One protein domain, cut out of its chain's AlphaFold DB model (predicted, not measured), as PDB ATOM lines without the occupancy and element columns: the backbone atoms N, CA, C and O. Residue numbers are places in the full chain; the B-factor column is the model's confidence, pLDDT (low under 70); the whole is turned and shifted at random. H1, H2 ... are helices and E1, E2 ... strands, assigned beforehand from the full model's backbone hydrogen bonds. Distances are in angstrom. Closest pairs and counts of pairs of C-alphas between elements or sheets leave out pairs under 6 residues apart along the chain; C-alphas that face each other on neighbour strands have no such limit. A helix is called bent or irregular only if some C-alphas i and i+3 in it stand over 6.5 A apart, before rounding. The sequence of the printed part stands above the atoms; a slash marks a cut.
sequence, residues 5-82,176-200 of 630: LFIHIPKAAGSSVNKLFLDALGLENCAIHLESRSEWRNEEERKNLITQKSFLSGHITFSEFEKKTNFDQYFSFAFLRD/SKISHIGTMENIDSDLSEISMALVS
ATOM      1  N   LEU A   5      -6.754  -1.492 -10.094       94.94
ATOM      2  CA  LEU A   5      -5.322  -1.476 -10.376       94.94
ATOM      3  C   LEU A   5      -4.781  -2.898 -10.308       94.94
ATOM      4  O   LEU A   5      -4.809  -3.531  -9.256       94.94
ATOM      5  N   PHE A   6      -4.281  -3.395 -11.430       95.44
ATOM      6  CA  PHE A   6      -3.681  -4.715 -11.517       95.44
ATOM      7  C   PHE A   6      -2.156  -4.606 -11.595       95.44
ATOM      8  O   PHE A   6      -1.602  -4.102 -12.576       95.44
ATOM      9  N   ILE A   7      -1.475  -5.101 -10.559       96.00
ATOM     10  CA  ILE A   7      -0.016  -5.247 -10.560       96.00
ATOM     11  C   ILE A   7       0.305  -6.489 -11.393       96.00
ATOM     12  O   ILE A   7       0.255  -7.623 -10.908       96.00
ATOM     13  N   HIS A   8       0.585  -6.279 -12.679       94.50
ATOM     14  CA  HIS A   8       0.787  -7.365 -13.628       94.50
ATOM     15  C   HIS A   8       2.207  -7.923 -13.496       94.50
ATOM     16  O   HIS A   8       3.151  -7.449 -14.130       94.50
ATOM     17  N   ILE A   9       2.350  -8.988 -12.707       94.62
ATOM     18  CA  ILE A   9       3.600  -9.745 -12.615       94.62
ATOM     19  C   ILE A   9       3.758 -10.601 -13.888       94.62
ATOM     20  O   ILE A   9       2.842 -11.363 -14.231       94.62
ATOM     21  N   PRO A  10       4.892 -10.512 -14.613       91.88
ATOM     22  CA  PRO A  10       5.132 -11.305 -15.813       91.88
ATOM     23  C   PRO A  10       4.851 -12.788 -15.581       91.88
ATOM     24  O   PRO A  10       5.275 -13.357 -14.582       91.88
ATOM     25  N   LYS A  11       4.134 -13.429 -16.512       90.25
ATOM     26  CA  LYS A  11       3.803 -14.872 -16.486       90.25
ATOM     27  C   LYS A  11       2.931 -15.351 -15.307       90.25
ATOM     28  O   LYS A  11       2.799 -16.566 -15.126       90.25
ATOM     29  N   ALA A  12       2.258 -14.437 -14.603       85.25
ATOM     30  CA  ALA A  12       1.241 -14.726 -13.588       85.25
ATOM     31  C   ALA A  12      -0.157 -14.211 -14.015       85.25
ATOM     32  O   ALA A  12      -0.701 -13.268 -13.453       85.25
ATOM     33  N   ALA A  13      -0.725 -14.829 -15.060       72.81
ATOM     34  CA  ALA A  13      -2.085 -14.613 -15.600       72.81
ATOM     35  C   ALA A  13      -2.443 -13.314 -16.341       72.81
ATOM     36  O   ALA A  13      -3.600 -13.161 -16.739       72.81
ATOM     37  N   GLY A  14      -1.534 -12.360 -16.535       78.56
ATOM     38  CA  GLY A  14      -2.016 -11.011 -16.841       78.56
ATOM     39  C   GLY A  14      -2.687 -10.780 -18.198       78.56
ATOM     40  O   GLY A  14      -3.526  -9.888 -18.279       78.56
ATOM     41  N   SER A  15      -2.427 -11.582 -19.237       81.38
ATOM     42  CA  SER A  15      -3.172 -11.468 -20.510       81.38
ATOM     43  C   SER A  15      -4.665 -11.764 -20.327       81.38
ATOM     44  O   SER A  15      -5.508 -10.985 -20.766       81.38
ATOM     45  N   SER A  16      -4.989 -12.834 -19.596       82.12
ATOM     46  CA  SER A  16      -6.364 -13.225 -19.280       82.12
ATOM     47  C   SER A  16      -7.091 -12.161 -18.457       82.12
ATOM     48  O   SER A  16      -8.238 -11.834 -18.750       82.12
ATOM     49  N   VAL A  17      -6.408 -11.582 -17.463       86.19
ATOM     50  CA  VAL A  17      -6.949 -10.502 -16.620       86.19
ATOM     51  C   VAL A  17      -7.189  -9.233 -17.438       86.19
ATOM     52  O   VAL A  17      -8.260  -8.639 -17.346       86.19
ATOM     53  N   ASN A  18      -6.226  -8.822 -18.265       89.62
ATOM     54  CA  ASN A  18      -6.368  -7.622 -19.089       89.62
ATOM     55  C   ASN A  18      -7.550  -7.739 -20.051       89.62
ATOM     56  O   ASN A  18      -8.348  -6.810 -20.138       89.62
ATOM     57  N   LYS A  19      -7.697  -8.886 -20.724       86.19
ATOM     58  CA  LYS A  19      -8.835  -9.143 -21.609       86.19
ATOM     59  C   LYS A  19     -10.168  -9.070 -20.874       86.19
ATOM     60  O   LYS A  19     -11.084  -8.411 -21.346       86.19
ATOM     61  N   LEU A  20     -10.244  -9.676 -19.691       84.62
ATOM     62  CA  LEU A  20     -11.439  -9.647 -18.857       84.62
ATOM     63  C   LEU A  20     -11.933  -8.220 -18.589       84.62
ATOM     64  O   LEU A  20     -13.118  -7.928 -18.724       84.62
ATOM     65  N   PHE A  21     -11.013  -7.335 -18.209       87.56
ATOM     66  CA  PHE A  21     -11.333  -5.943 -17.909       87.56
ATOM     67  C   PHE A  21     -11.619  -5.125 -19.169       87.56
ATOM     68  O   PHE A  21     -12.506  -4.275 -19.135       87.56
ATOM     69  N   LEU A  22     -10.931  -5.402 -20.280       88.75
ATOM     70  CA  LEU A  22     -11.229  -4.791 -21.575       88.75
ATOM     71  C   LEU A  22     -12.643  -5.129 -22.058       88.75
ATOM     72  O   LEU A  22     -13.375  -4.222 -22.446       88.75
ATOM     73  N   ASP A  23     -13.042  -6.398 -21.979       85.25
ATOM     74  CA  ASP A  23     -14.375  -6.856 -22.383       85.25
ATOM     75  C   ASP A  23     -15.473  -6.275 -21.471       85.25
ATOM     76  O   ASP A  23     -16.583  -5.996 -21.921       85.25
ATOM     77  N   ALA A  24     -15.167  -6.083 -20.183       83.25
ATOM     78  CA  ALA A  24     -16.123  -5.607 -19.186       83.25
ATOM     79  C   ALA A  24     -16.281  -4.077 -19.140       83.25
ATOM     80  O   ALA A  24     -17.383  -3.593 -18.885       83.25
ATOM     81  N   LEU A  25     -15.196  -3.318 -19.324       85.62
ATOM     82  CA  LEU A  25     -15.179  -1.858 -19.157       85.62
ATOM     83  C   LEU A  25     -15.001  -1.086 -20.468       85.62
ATOM     84  O   LEU A  25     -15.209   0.124 -20.462       85.62
ATOM     85  N   GLY A  26     -14.600  -1.736 -21.561       87.81
ATOM     86  CA  GLY A  26     -14.259  -1.066 -22.817       87.81
ATOM     87  C   GLY A  26     -12.831  -0.503 -22.850       87.81
ATOM     88  O   GLY A  26     -12.197  -0.225 -21.822       87.81
ATOM     89  N   LEU A  27     -12.304  -0.324 -24.066       88.94
ATOM     90  CA  LEU A  27     -10.941   0.171 -24.330       88.94
ATOM     91  C   LEU A  27     -10.745   1.614 -23.841       88.94
ATOM     92  O   LEU A  27      -9.670   1.990 -23.369       88.94
ATOM     93  N   GLU A  28     -11.787   2.429 -23.927       89.56
ATOM     94  CA  GLU A  28     -11.806   3.829 -23.518       89.56
ATOM     95  C   GLU A  28     -11.628   4.008 -22.004       89.56
ATOM     96  O   GLU A  28     -11.034   5.002 -21.585       89.56
ATOM     97  N   ASN A  29     -12.022   3.018 -21.196       90.56
ATOM     98  CA  ASN A  29     -11.919   3.059 -19.733       90.56
ATOM     99  C   ASN A  29     -10.686   2.327 -19.177       90.56
ATOM    100  O   ASN A  29     -10.395   2.434 -17.981       90.56
ATOM    101  N   CYS A  30      -9.935   1.620 -20.026       92.75
ATOM    102  CA  CYS A  30      -8.767   0.834 -19.634       92.75
ATOM    103  C   CYS A  30      -7.450   1.474 -20.096       92.75
ATOM    104  O   CYS A  30      -7.334   1.997 -21.207       92.75
ATOM    105  N   ALA A  31      -6.417   1.379 -19.261       94.44
ATOM    106  CA  ALA A  31      -5.032   1.596 -19.657       94.44
ATOM    107  C   ALA A  31      -4.185   0.397 -19.225       94.44
ATOM    108  O   ALA A  31      -3.811   0.256 -18.062       94.44
ATOM    109  N   ILE A  32      -3.912  -0.471 -20.197       94.31
ATOM    110  CA  ILE A  32      -3.039  -1.636 -20.054       94.31
ATOM    111  C   ILE A  32      -1.653  -1.349 -20.651       94.31
ATOM    112  O   ILE A  32      -1.512  -0.415 -21.453       94.31
ATOM    113  N   HIS A  33      -0.664  -2.170 -20.289       91.69
ATOM    114  CA  HIS A  33       0.735  -2.046 -20.720       91.69
ATOM    115  C   HIS A  33       1.329  -0.664 -20.417       91.69
ATOM    116  O   HIS A  33       1.950  -0.027 -21.269       91.69
ATOM    117  N   LEU A  34       1.090  -0.170 -19.199       93.44
ATOM    118  CA  LEU A  34       1.538   1.153 -18.752       93.44
ATOM    119  C   LEU A  34       3.050   1.371 -18.915       93.44
ATOM    120  O   LEU A  34       3.474   2.484 -19.211       93.44
ATOM    121  N   GLU A  35       3.859   0.319 -18.800       91.00
ATOM    122  CA  GLU A  35       5.309   0.333 -19.024       91.00
ATOM    123  C   GLU A  35       5.715   0.822 -20.431       91.00
ATOM    124  O   GLU A  35       6.789   1.416 -20.617       91.00
ATOM    125  N   SER A  36       4.833   0.617 -21.412       88.69
ATOM    126  CA  SER A  36       5.021   0.970 -22.822       88.69
ATOM    127  C   SER A  36       4.370   2.299 -23.210       88.69
ATOM    128  O   SER A  36       4.554   2.750 -24.337       88.69
ATOM    129  N   ARG A  37       3.624   2.942 -22.304       90.38
ATOM    130  CA  ARG A  37       2.931   4.210 -22.572       90.38
ATOM    131  C   ARG A  37       3.801   5.406 -22.205       90.38
ATOM    132  O   ARG A  37       4.296   5.498 -21.080       90.38
ATOM    133  N   SER A  38       3.967   6.349 -23.131       88.56
ATOM    134  CA  SER A  38       4.692   7.598 -22.861       88.56
ATOM    135  C   SER A  38       3.986   8.427 -21.789       88.56
ATOM    136  O   SER A  38       4.658   8.983 -20.917       88.56
ATOM    137  N   GLU A  39       2.650   8.385 -21.771       91.06
ATOM    138  CA  GLU A  39       1.810   9.107 -20.812       91.06
ATOM    139  C   GLU A  39       2.097   8.687 -19.367       91.06
ATOM    140  O   GLU A  39       1.968   9.489 -18.452       91.06
ATOM    141  N   TRP A  40       2.520   7.439 -19.129       92.88
ATOM    142  CA  TRP A  40       2.867   6.972 -17.781       92.88
ATOM    143  C   TRP A  40       4.181   7.581 -17.267       92.88
ATOM    144  O   TRP A  40       4.376   7.752 -16.056       92.88
ATOM    145  N   ARG A  41       5.101   7.920 -18.176       88.44
ATOM    146  CA  ARG A  41       6.430   8.454 -17.845       88.44
ATOM    147  C   ARG A  41       6.360   9.943 -17.506       88.44
ATOM    148  O   ARG A  41       7.015  10.362 -16.553       88.44
ATOM    149  N   ASN A  42       5.532  10.705 -18.215       92.44
ATOM    150  CA  ASN A  42       5.294  12.123 -17.948       92.44
ATOM    151  C   ASN A  42       4.333  12.313 -16.755       92.44
ATOM    152  O   ASN A  42       3.334  11.614 -16.637       92.44
ATOM    153  N   GLU A  43       4.635  13.223 -15.825       90.38
ATOM    154  CA  GLU A  43       3.810  13.413 -14.622       90.38
ATOM    155  C   GLU A  43       2.423  14.006 -14.908       90.38
ATOM    156  O   GLU A  43       1.434  13.558 -14.321       90.38
ATOM    157  N   GLU A  44       2.338  14.997 -15.789       90.75
ATOM    158  CA  GLU A  44       1.096  15.704 -16.103       90.75
ATOM    159  C   GLU A  44       0.163  14.824 -16.942       90.75
ATOM    160  O   GLU A  44      -1.008  14.637 -16.596       90.75
ATOM    161  N   GLU A  45       0.708  14.174 -17.971       92.94
ATOM    162  CA  GLU A  45      -0.032  13.204 -18.782       92.94
ATOM    163  C   GLU A  45      -0.491  12.007 -17.937       92.94
ATOM    164  O   GLU A  45      -1.637  11.565 -18.068       92.94
ATOM    165  N   ARG A  46       0.339  11.533 -16.993       94.94
ATOM    166  CA  ARG A  46      -0.032  10.451 -16.067       94.94
ATOM    167  C   ARG A  46      -1.207  10.849 -15.184       94.94
ATOM    168  O   ARG A  46      -2.109  10.034 -14.994       94.94
ATOM    169  N   LYS A  47      -1.238  12.078 -14.655       92.19
ATOM    170  CA  LYS A  47      -2.380  12.580 -13.865       92.19
ATOM    171  C   LYS A  47      -3.667  12.594 -14.696       92.19
ATOM    172  O   LYS A  47      -4.719  12.188 -14.193       92.19
ATOM    173  N   ASN A  48      -3.588  12.987 -15.968       91.62
ATOM    174  CA  ASN A  48      -4.737  12.962 -16.875       91.62
ATOM    175  C   ASN A  48      -5.204  11.520 -17.158       91.62
ATOM    176  O   ASN A  48      -6.380  11.202 -16.971       91.62
ATOM    177  N   LEU A  49      -4.276  10.612 -17.480       92.12
ATOM    178  CA  LEU A  49      -4.552   9.185 -17.684       92.12
ATOM    179  C   LEU A  49      -5.229   8.556 -16.453       92.12
ATOM    180  O   LEU A  49      -6.267   7.909 -16.573       92.12
ATOM    181  N   ILE A  50      -4.682   8.790 -15.258       91.50
ATOM    182  CA  ILE A  50      -5.226   8.313 -13.975       91.50
ATOM    183  C   ILE A  50      -6.651   8.825 -13.735       91.50
ATOM    184  O   ILE A  50      -7.462   8.134 -13.112       91.50
ATOM    185  N   THR A  51      -6.966  10.033 -14.200       89.06
ATOM    186  CA  THR A  51      -8.286  10.650 -14.024       89.06
ATOM    187  C   THR A  51      -9.319  10.050 -14.974       89.06
ATOM    188  O   THR A  51     -10.435   9.767 -14.544       89.06
ATOM    189  N   GLN A  52      -8.938   9.808 -16.230       90.38
ATOM    190  CA  GLN A  52      -9.833   9.309 -17.279       90.38
ATOM    191  C   GLN A  52     -10.082   7.798 -17.215       90.38
ATOM    192  O   GLN A  52     -11.099   7.327 -17.718       90.38
ATOM    193  N   LYS A  53      -9.151   7.022 -16.651       92.88
ATOM    194  CA  LYS A  53      -9.184   5.555 -16.707       92.88
ATOM    195  C   LYS A  53      -9.684   4.944 -15.402       92.88
ATOM    196  O   LYS A  53      -9.271   5.327 -14.306       92.88
ATOM    197  N   SER A  54     -10.540   3.936 -15.541       90.31
ATOM    198  CA  SER A  54     -11.115   3.169 -14.432       90.31
ATOM    199  C   SER A  54     -10.346   1.877 -14.153       90.31
ATOM    200  O   SER A  54     -10.460   1.339 -13.056       90.31
ATOM    201  N   PHE A  55      -9.531   1.403 -15.100       93.25
ATOM    202  CA  PHE A  55      -8.650   0.248 -14.922       93.25
ATOM    203  C   PHE A  55      -7.226   0.551 -15.383       93.25
ATOM    204  O   PHE A  55      -7.015   0.988 -16.517       93.25
ATOM    205  N   LEU A  56      -6.260   0.298 -14.502       95.56
ATOM    206  CA  LEU A  56      -4.829   0.452 -14.747       95.56
ATOM    207  C   LEU A  56      -4.132  -0.907 -14.631       95.56
ATOM    208  O   LEU A  56      -4.328  -1.615 -13.646       95.56
ATOM    209  N   SER A  57      -3.302  -1.260 -15.611       95.88
ATOM    210  CA  SER A  57      -2.538  -2.510 -15.609       95.88
ATOM    211  C   SER A  57      -1.210  -2.364 -16.340       95.88
ATOM    212  O   SER A  57      -1.137  -1.805 -17.435       95.88
ATOM    213  N   GLY A  58      -0.146  -2.908 -15.767       93.81
ATOM    214  CA  GLY A  58       1.156  -2.927 -16.416       93.81
ATOM    215  C   GLY A  58       2.202  -3.661 -15.602       93.81
ATOM    216  O   GLY A  58       1.998  -3.952 -14.420       93.81
ATOM    217  N   HIS A  59       3.328  -3.926 -16.249       93.50
ATOM    218  CA  HIS A  59       4.549  -4.457 -15.652       93.50
ATOM    219  C   HIS A  59       5.253  -3.386 -14.802       93.50
ATOM    220  O   HIS A  59       6.401  -3.015 -15.028       93.50
ATOM    221  N   ILE A  60       4.512  -2.863 -13.829       94.06
ATOM    222  CA  ILE A  60       4.882  -1.782 -12.928       94.06
ATOM    223  C   ILE A  60       4.892  -2.357 -11.511       94.06
ATOM    224  O   ILE A  60       3.987  -3.098 -11.124       94.06
ATOM    225  N   THR A  61       5.930  -2.049 -10.739       94.12
ATOM    226  CA  THR A  61       6.079  -2.559  -9.372       94.12
ATOM    227  C   THR A  61       5.072  -1.909  -8.421       94.12
ATOM    228  O   THR A  61       4.607  -0.788  -8.644       94.12
ATOM    229  N   PHE A  62       4.787  -2.579  -7.304       95.19
ATOM    230  CA  PHE A  62       3.985  -2.044  -6.205       95.19
ATOM    231  C   PHE A  62       4.490  -0.663  -5.758       95.19
ATOM    232  O   PHE A  62       3.715   0.287  -5.739       95.19
ATOM    233  N   SER A  63       5.794  -0.529  -5.480       92.31
ATOM    234  CA  SER A  63       6.410   0.736  -5.044       92.31
ATOM    235  C   SER A  63       6.217   1.865  -6.059       92.31
ATOM    236  O   SER A  63       6.016   3.019  -5.683       92.31
ATOM    237  N   GLU A  64       6.259   1.563  -7.361       94.00
ATOM    238  CA  GLU A  64       6.003   2.575  -8.383       94.00
ATOM    239  C   GLU A  64       4.540   3.007  -8.407       94.00
ATOM    240  O   GLU A  64       4.269   4.208  -8.453       94.00
ATOM    241  N   PHE A  65       3.605   2.058  -8.348       94.88
ATOM    242  CA  PHE A  65       2.185   2.382  -8.265       94.88
ATOM    243  C   PHE A  65       1.860   3.184  -7.003       94.88
ATOM    244  O   PHE A  65       1.167   4.195  -7.105       94.88
ATOM    245  N   GLU A  66       2.404   2.794  -5.850       93.19
ATOM    246  CA  GLU A  66       2.232   3.499  -4.573       93.19
ATOM    247  C   GLU A  66       2.724   4.952  -4.655       93.19
ATOM    248  O   GLU A  66       2.061   5.858  -4.163       93.19
ATOM    249  N   LYS A  67       3.847   5.201  -5.342       91.62
ATOM    250  CA  LYS A  67       4.424   6.550  -5.491       91.62
ATOM    251  C   LYS A  67       3.742   7.407  -6.552       91.62
ATOM    252  O   LYS A  67       3.678   8.625  -6.412       91.62
ATOM    253  N   LYS A  68       3.329   6.803  -7.669       92.50
ATOM    254  CA  LYS A  68       2.873   7.533  -8.866       92.50
ATOM    255  C   LYS A  68       1.358   7.672  -8.963       92.50
ATOM    256  O   LYS A  68       0.884   8.390  -9.846       92.50
ATOM    257  N   THR A  69       0.615   6.994  -8.096       89.00
ATOM    258  CA  THR A  69      -0.850   7.018  -8.046       89.00
ATOM    259  C   THR A  69      -1.327   7.293  -6.624       89.00
ATOM    260  O   THR A  69      -0.552   7.227  -5.678       89.00
ATOM    261  N   ASN A  70      -2.620   7.569  -6.457       86.62
ATOM    262  CA  ASN A  70      -3.242   7.579  -5.138       86.62
ATOM    263  C   ASN A  70      -3.750   6.162  -4.818       86.62
ATOM    264  O   ASN A  70      -4.932   5.867  -4.995       86.62
ATOM    265  N   PHE A  71      -2.819   5.267  -4.480       88.44
ATOM    266  CA  PHE A  71      -3.005   3.810  -4.513       88.44
ATOM    267  C   PHE A  71      -4.222   3.315  -3.716       88.44
ATOM    268  O   PHE A  71      -4.966   2.469  -4.207       88.44
ATOM    269  N   ASP A  72      -4.494   3.916  -2.554       86.31
ATOM    270  CA  ASP A  72      -5.617   3.559  -1.673       86.31
ATOM    271  C   ASP A  72      -7.007   3.819  -2.291       86.31
ATOM    272  O   ASP A  72      -8.017   3.317  -1.800       86.31
ATOM    273  N   GLN A  73      -7.091   4.596  -3.379       88.06
ATOM    274  CA  GLN A  73      -8.347   4.832  -4.105       88.06
ATOM    275  C   GLN A  73      -8.711   3.699  -5.075       88.06
ATOM    276  O   GLN A  73      -9.801   3.711  -5.657       88.06
ATOM    277  N   TYR A  74      -7.803   2.748  -5.285       91.56
ATOM    278  CA  TYR A  74      -7.991   1.628  -6.193       91.56
ATOM    279  C   TYR A  74      -8.346   0.357  -5.428       91.56
ATOM    280  O   TYR A  74      -7.747   0.039  -4.405       91.56
ATOM    281  N   PHE A  75      -9.254  -0.436  -5.994       91.94
ATOM    282  CA  PHE A  75      -9.294  -1.861  -5.701       91.94
ATOM    283  C   PHE A  75      -8.095  -2.508  -6.402       91.94
ATOM    284  O   PHE A  75      -8.120  -2.752  -7.616       91.94
ATOM    285  N   SER A  76      -7.008  -2.685  -5.656       93.81
ATOM    286  CA  SER A  76      -5.738  -3.177  -6.178       93.81
ATOM    287  C   SER A  76      -5.630  -4.689  -6.031       93.81
ATOM    288  O   SER A  76      -6.043  -5.267  -5.024       93.81
ATOM    289  N   PHE A  77      -5.074  -5.356  -7.035       93.69
ATOM    290  CA  PHE A  77      -4.897  -6.799  -6.977       93.69
ATOM    291  C   PHE A  77      -3.684  -7.286  -7.762       93.69
ATOM    292  O   PHE A  77      -3.174  -6.605  -8.653       93.69
ATOM    293  N   ALA A  78      -3.211  -8.477  -7.403       94.56
ATOM    294  CA  ALA A  78      -2.132  -9.179  -8.088       94.56
ATOM    295  C   ALA A  78      -2.334 -10.698  -7.972       94.56
ATOM    296  O   ALA A  78      -3.020 -11.169  -7.063       94.56
ATOM    297  N   PHE A  79      -1.718 -11.462  -8.871       93.56
ATOM    298  CA  PHE A  79      -1.728 -12.925  -8.835       93.56
ATOM    299  C   PHE A  79      -0.304 -13.453  -8.716       93.56
ATOM    300  O   PHE A  79       0.587 -12.998  -9.432       93.56
ATOM    301  N   LEU A  80      -0.110 -14.430  -7.832       94.31
ATOM    302  CA  LEU A  80       1.125 -15.198  -7.726       94.31
ATOM    303  C   LEU A  80       0.983 -16.552  -8.425       94.31
ATOM    304  O   LEU A  80      -0.104 -17.122  -8.516       94.31
ATOM    305  N   ARG A  81       2.094 -17.105  -8.893       93.56
ATOM    306  CA  ARG A  81       2.191 -18.452  -9.460       93.56
ATOM    307  C   ARG A  81       3.200 -19.256  -8.655       93.56
ATOM    308  O   ARG A  81       4.188 -18.682  -8.205       93.56
ATOM    309  N   ASP A  82       2.983 -20.566  -8.513       94.19
ATOM    310  CA  ASP A  82       3.988 -21.455  -7.921       94.19
ATOM    311  C   ASP A  82       5.385 -21.144  -8.511       94.19
ATOM    312  O   ASP A  82       5.534 -21.198  -9.741       94.19
ATOM    313  N   SER A 176      -0.491  -6.686   2.451       81.62
ATOM    314  CA  SER A 176      -1.563  -6.163   3.318       81.62
ATOM    315  C   SER A 176      -2.203  -4.863   2.814       81.62
ATOM    316  O   SER A 176      -3.329  -4.567   3.203       81.62
ATOM    317  N   LYS A 177      -1.509  -4.115   1.948       87.88
ATOM    318  CA  LYS A 177      -1.999  -2.885   1.305       87.88
ATOM    319  C   LYS A 177      -2.708  -3.160  -0.025       87.88
ATOM    320  O   LYS A 177      -3.387  -2.287  -0.554       87.88
ATOM    321  N   ILE A 178      -2.537  -4.356  -0.585       91.00
ATOM    322  CA  ILE A 178      -3.190  -4.774  -1.825       91.00
ATOM    323  C   ILE A 178      -4.576  -5.317  -1.478       91.00
ATOM    324  O   ILE A 178      -4.698  -6.188  -0.615       91.00
ATOM    325  N   SER A 179      -5.624  -4.824  -2.144       89.94
ATOM    326  CA  SER A 179      -7.010  -5.199  -1.823       89.94
ATOM    327  C   SER A 179      -7.270  -6.700  -1.990       89.94
ATOM    328  O   SER A 179      -8.009  -7.280  -1.195       89.94
ATOM    329  N   HIS A 180      -6.651  -7.343  -2.984       89.81
ATOM    330  CA  HIS A 180      -6.741  -8.789  -3.190       89.81
ATOM    331  C   HIS A 180      -5.428  -9.389  -3.725       89.81
ATOM    332  O   HIS A 180      -4.880  -8.927  -4.723       89.81
ATOM    333  N   ILE A 181      -4.941 -10.466  -3.101       91.56
ATOM    334  CA  ILE A 181      -3.802 -11.251  -3.601       91.56
ATOM    335  C   ILE A 181      -4.273 -12.671  -3.941       91.56
ATOM    336  O   ILE A 181      -4.761 -13.407  -3.078       91.56
ATOM    337  N   GLY A 182      -4.159 -13.039  -5.213       89.38
ATOM    338  CA  GLY A 182      -4.601 -14.327  -5.738       89.38
ATOM    339  C   GLY A 182      -3.457 -15.300  -6.004       89.38
ATOM    340  O   GLY A 182      -2.287 -14.909  -6.023       89.38
ATOM    341  N   THR A 183      -3.791 -16.566  -6.258       90.62
ATOM    342  CA  THR A 183      -2.830 -17.541  -6.805       90.62
ATOM    343  C   THR A 183      -3.374 -18.171  -8.082       90.62
ATOM    344  O   THR A 183      -4.587 -18.284  -8.249       90.62
ATOM    345  N   MET A 184      -2.495 -18.589  -8.993       86.44
ATOM    346  CA  MET A 184      -2.884 -19.196 -10.274       86.44
ATOM    347  C   MET A 184      -3.804 -20.409 -10.122       86.44
ATOM    348  O   MET A 184      -4.647 -20.647 -10.980       86.44
ATOM    349  N   GLU A 185      -3.654 -21.176  -9.046       81.81
ATOM    350  CA  GLU A 185      -4.447 -22.377  -8.770       81.81
ATOM    351  C   GLU A 185      -5.905 -22.042  -8.434       81.81
ATOM    352  O   GLU A 185      -6.783 -22.876  -8.633       81.81
ATOM    353  N   ASN A 186      -6.162 -20.823  -7.954       82.06
ATOM    354  CA  ASN A 186      -7.474 -20.343  -7.517       82.06
ATOM    355  C   ASN A 186      -7.983 -19.183  -8.387       82.06
ATOM    356  O   ASN A 186      -8.873 -18.435  -7.983       82.06
ATOM    357  N   ILE A 187      -7.409 -19.008  -9.581       83.00
ATOM    358  CA  ILE A 187      -7.663 -17.822 -10.397       83.00
ATOM    359  C   ILE A 187      -9.129 -17.684 -10.812       83.00
ATOM    360  O   ILE A 187      -9.653 -16.576 -10.810       83.00
ATOM    361  N   ASP A 188      -9.811 -18.789 -11.124       79.94
ATOM    362  CA  ASP A 188     -11.215 -18.745 -11.536       79.94
ATOM    363  C   ASP A 188     -12.116 -18.254 -10.392       79.94
ATOM    364  O   ASP A 188     -12.974 -17.398 -10.612       79.94
ATOM    365  N   SER A 189     -11.894 -18.722  -9.156       80.38
ATOM    366  CA  SER A 189     -12.651 -18.249  -7.987       80.38
ATOM    367  C   SER A 189     -12.326 -16.799  -7.637       80.38
ATOM    368  O   SER A 189     -13.244 -16.013  -7.404       80.38
ATOM    369  N   ASP A 190     -11.041 -16.436  -7.660       84.12
ATOM    370  CA  ASP A 190     -10.570 -15.085  -7.343       84.12
ATOM    371  C   ASP A 190     -11.102 -14.068  -8.376       84.12
ATOM    372  O   ASP A 190     -11.597 -12.997  -8.022       84.12
ATOM    373  N   LEU A 191     -11.086 -14.410  -9.671       80.19
ATOM    374  CA  LEU A 191     -11.662 -13.565 -10.722       80.19
ATOM    375  C   LEU A 191     -13.185 -13.501 -10.652       80.19
ATOM    376  O   LEU A 191     -13.750 -12.456 -10.975       80.19
ATOM    377  N   SER A 192     -13.857 -14.564 -10.206       74.69
ATOM    378  CA  SER A 192     -15.299 -14.522  -9.955       74.69
ATOM    379  C   SER A 192     -15.630 -13.473  -8.887       74.69
ATOM    380  O   SER A 192     -16.488 -12.621  -9.118       74.69
ATOM    381  N   GLU A 193     -14.890 -13.449  -7.774       74.94
ATOM    382  CA  GLU A 193     -15.035 -12.449  -6.706       74.94
ATOM    383  C   GLU A 193     -14.772 -11.021  -7.217       74.94
ATOM    384  O   GLU A 193     -15.599 -10.121  -7.030       74.94
ATOM    385  N   ILE A 194     -13.668 -10.824  -7.944       79.56
ATOM    386  CA  ILE A 194     -13.314  -9.526  -8.537       79.56
ATOM    387  C   ILE A 194     -14.394  -9.073  -9.533       79.56
ATOM    388  O   ILE A 194     -14.793  -7.907  -9.532       79.56
ATOM    389  N   SER A 195     -14.924  -9.986 -10.352       71.81
ATOM    390  CA  SER A 195     -15.971  -9.684 -11.335       71.81
ATOM    391  C   SER A 195     -17.306  -9.308 -10.692       71.81
ATOM    392  O   SER A 195     -17.959  -8.364 -11.144       71.81
ATOM    393  N   MET A 196     -17.686  -9.959  -9.587       66.44
ATOM    394  CA  MET A 196     -18.857  -9.564  -8.802       66.44
ATOM    395  C   MET A 196     -18.686  -8.144  -8.250       66.44
ATOM    396  O   MET A 196     -19.627  -7.352  -8.305       66.44
ATOM    397  N   ALA A 197     -17.479  -7.788  -7.798       64.94
ATOM    398  CA  ALA A 197     -17.172  -6.443  -7.313       64.94
ATOM    399  C   ALA A 197     -17.149  -5.364  -8.421       64.94
ATOM    400  O   ALA A 197     -17.381  -4.186  -8.109       64.94
ATOM    401  N   LEU A 198     -16.870  -5.767  -9.670       68.25
ATOM    402  CA  LEU A 198     -16.711  -4.932 -10.869       68.25
ATOM    403  C   LEU A 198     -18.033  -4.679 -11.616       68.25
ATOM    404  O   LEU A 198     -18.387  -3.529 -11.855       68.25
ATOM    405  N   VAL A 199     -18.746  -5.743 -11.998       65.50
ATOM    406  CA  VAL A 199     -19.878  -5.705 -12.949       65.50
ATOM    407  C   VAL A 199     -21.156  -6.357 -12.418       65.50
ATOM    408  O   VAL A 199     -22.140  -6.451 -13.147       65.50
ATOM    409  N   SER A 200     -21.179  -6.817 -11.159       62.72
ATOM    410  CA  SER A 200     -22.314  -7.574 -10.587       62.72
ATOM    411  C   SER A 200     -22.721  -8.798 -11.426       62.72
ATOM    412  O   SER A 200     -23.871  -9.236 -11.391       62.72
TER     413      SER A 200
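This is residues 5 to 82 and 176 to 200 of the 630 residues of the protein "Capsular polysaccharide biosynthesis protein-like protein" of Halothiobacillus neapolitanus (strain ATCC 23641 / c2) (UniProt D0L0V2). A four-stranded parallel sheet has two helices, H1 and H5, side by side over one face; H2 and H3 form a small head beyond edge strand E2, and H4 only grazes the sheet. The printed part has 103 residues, with five named helices and four named strands in the order E1 H1 H2 H3 E2 H4 E3 E4 H5. The sheet's order is E2 E1 E3 E4, and the class is mixed. The whole is compact, with a radius of gyration of the C-alphas of 13.0 A and spans of 38 by 26 by 23 A.

E1, residues 5 to 7, is parallel to E2, residues 55 to 58, with N 6 and O 56 2.8 A apart, and to E3, residues 74 to 80, with N 77 and O 5 2.9 A apart. E3 is parallel to E4, residues 180 to 183, with N 80 and O 182 2.9 A apart. H1, residues 14 to 25, runs along the strands at a height over the sheet of 9.2 A. H5, residues 184 to 199, is on the same face at 8.8 A; C-alphas 185 and 188 are 8.2 A apart, and it is irregular. H1 and H5 are close but not clearly touching; their closest C-alphas, Ala 24 and Val 199, are 7.3 A apart. H2, residues 38 to 41, and H3, residues 43 to 52, touch only at the corner, closest at the C-alphas of Trp 40 and Arg 46, 4.8 A. H4, residues 62 to 68, only grazes the sheet with residues 62 to 65. In H1, H3 and H4 every O i to N i+4 pair is within hydrogen-bond range, in H5 10 of 12; H2 is too short for one.

E1 begins at C-alpha 5 (-5.322, -1.476, -10.376), and H5 ends at C-alpha 199 (-19.878, -5.705, -12.949). From first to last C-alpha, H1 measures 16.2 A, E3 19.2 A and H5 21.9 A.

The farthest C-alphas, Glu 44 and Glu 185, are 39.2 A apart. Residues 83 to 175 are not printed; C-alphas 82 and 176 are 19.8 A apart. The link from H1 to H2 is long. Residues 196 to 200 have pLDDT under 70.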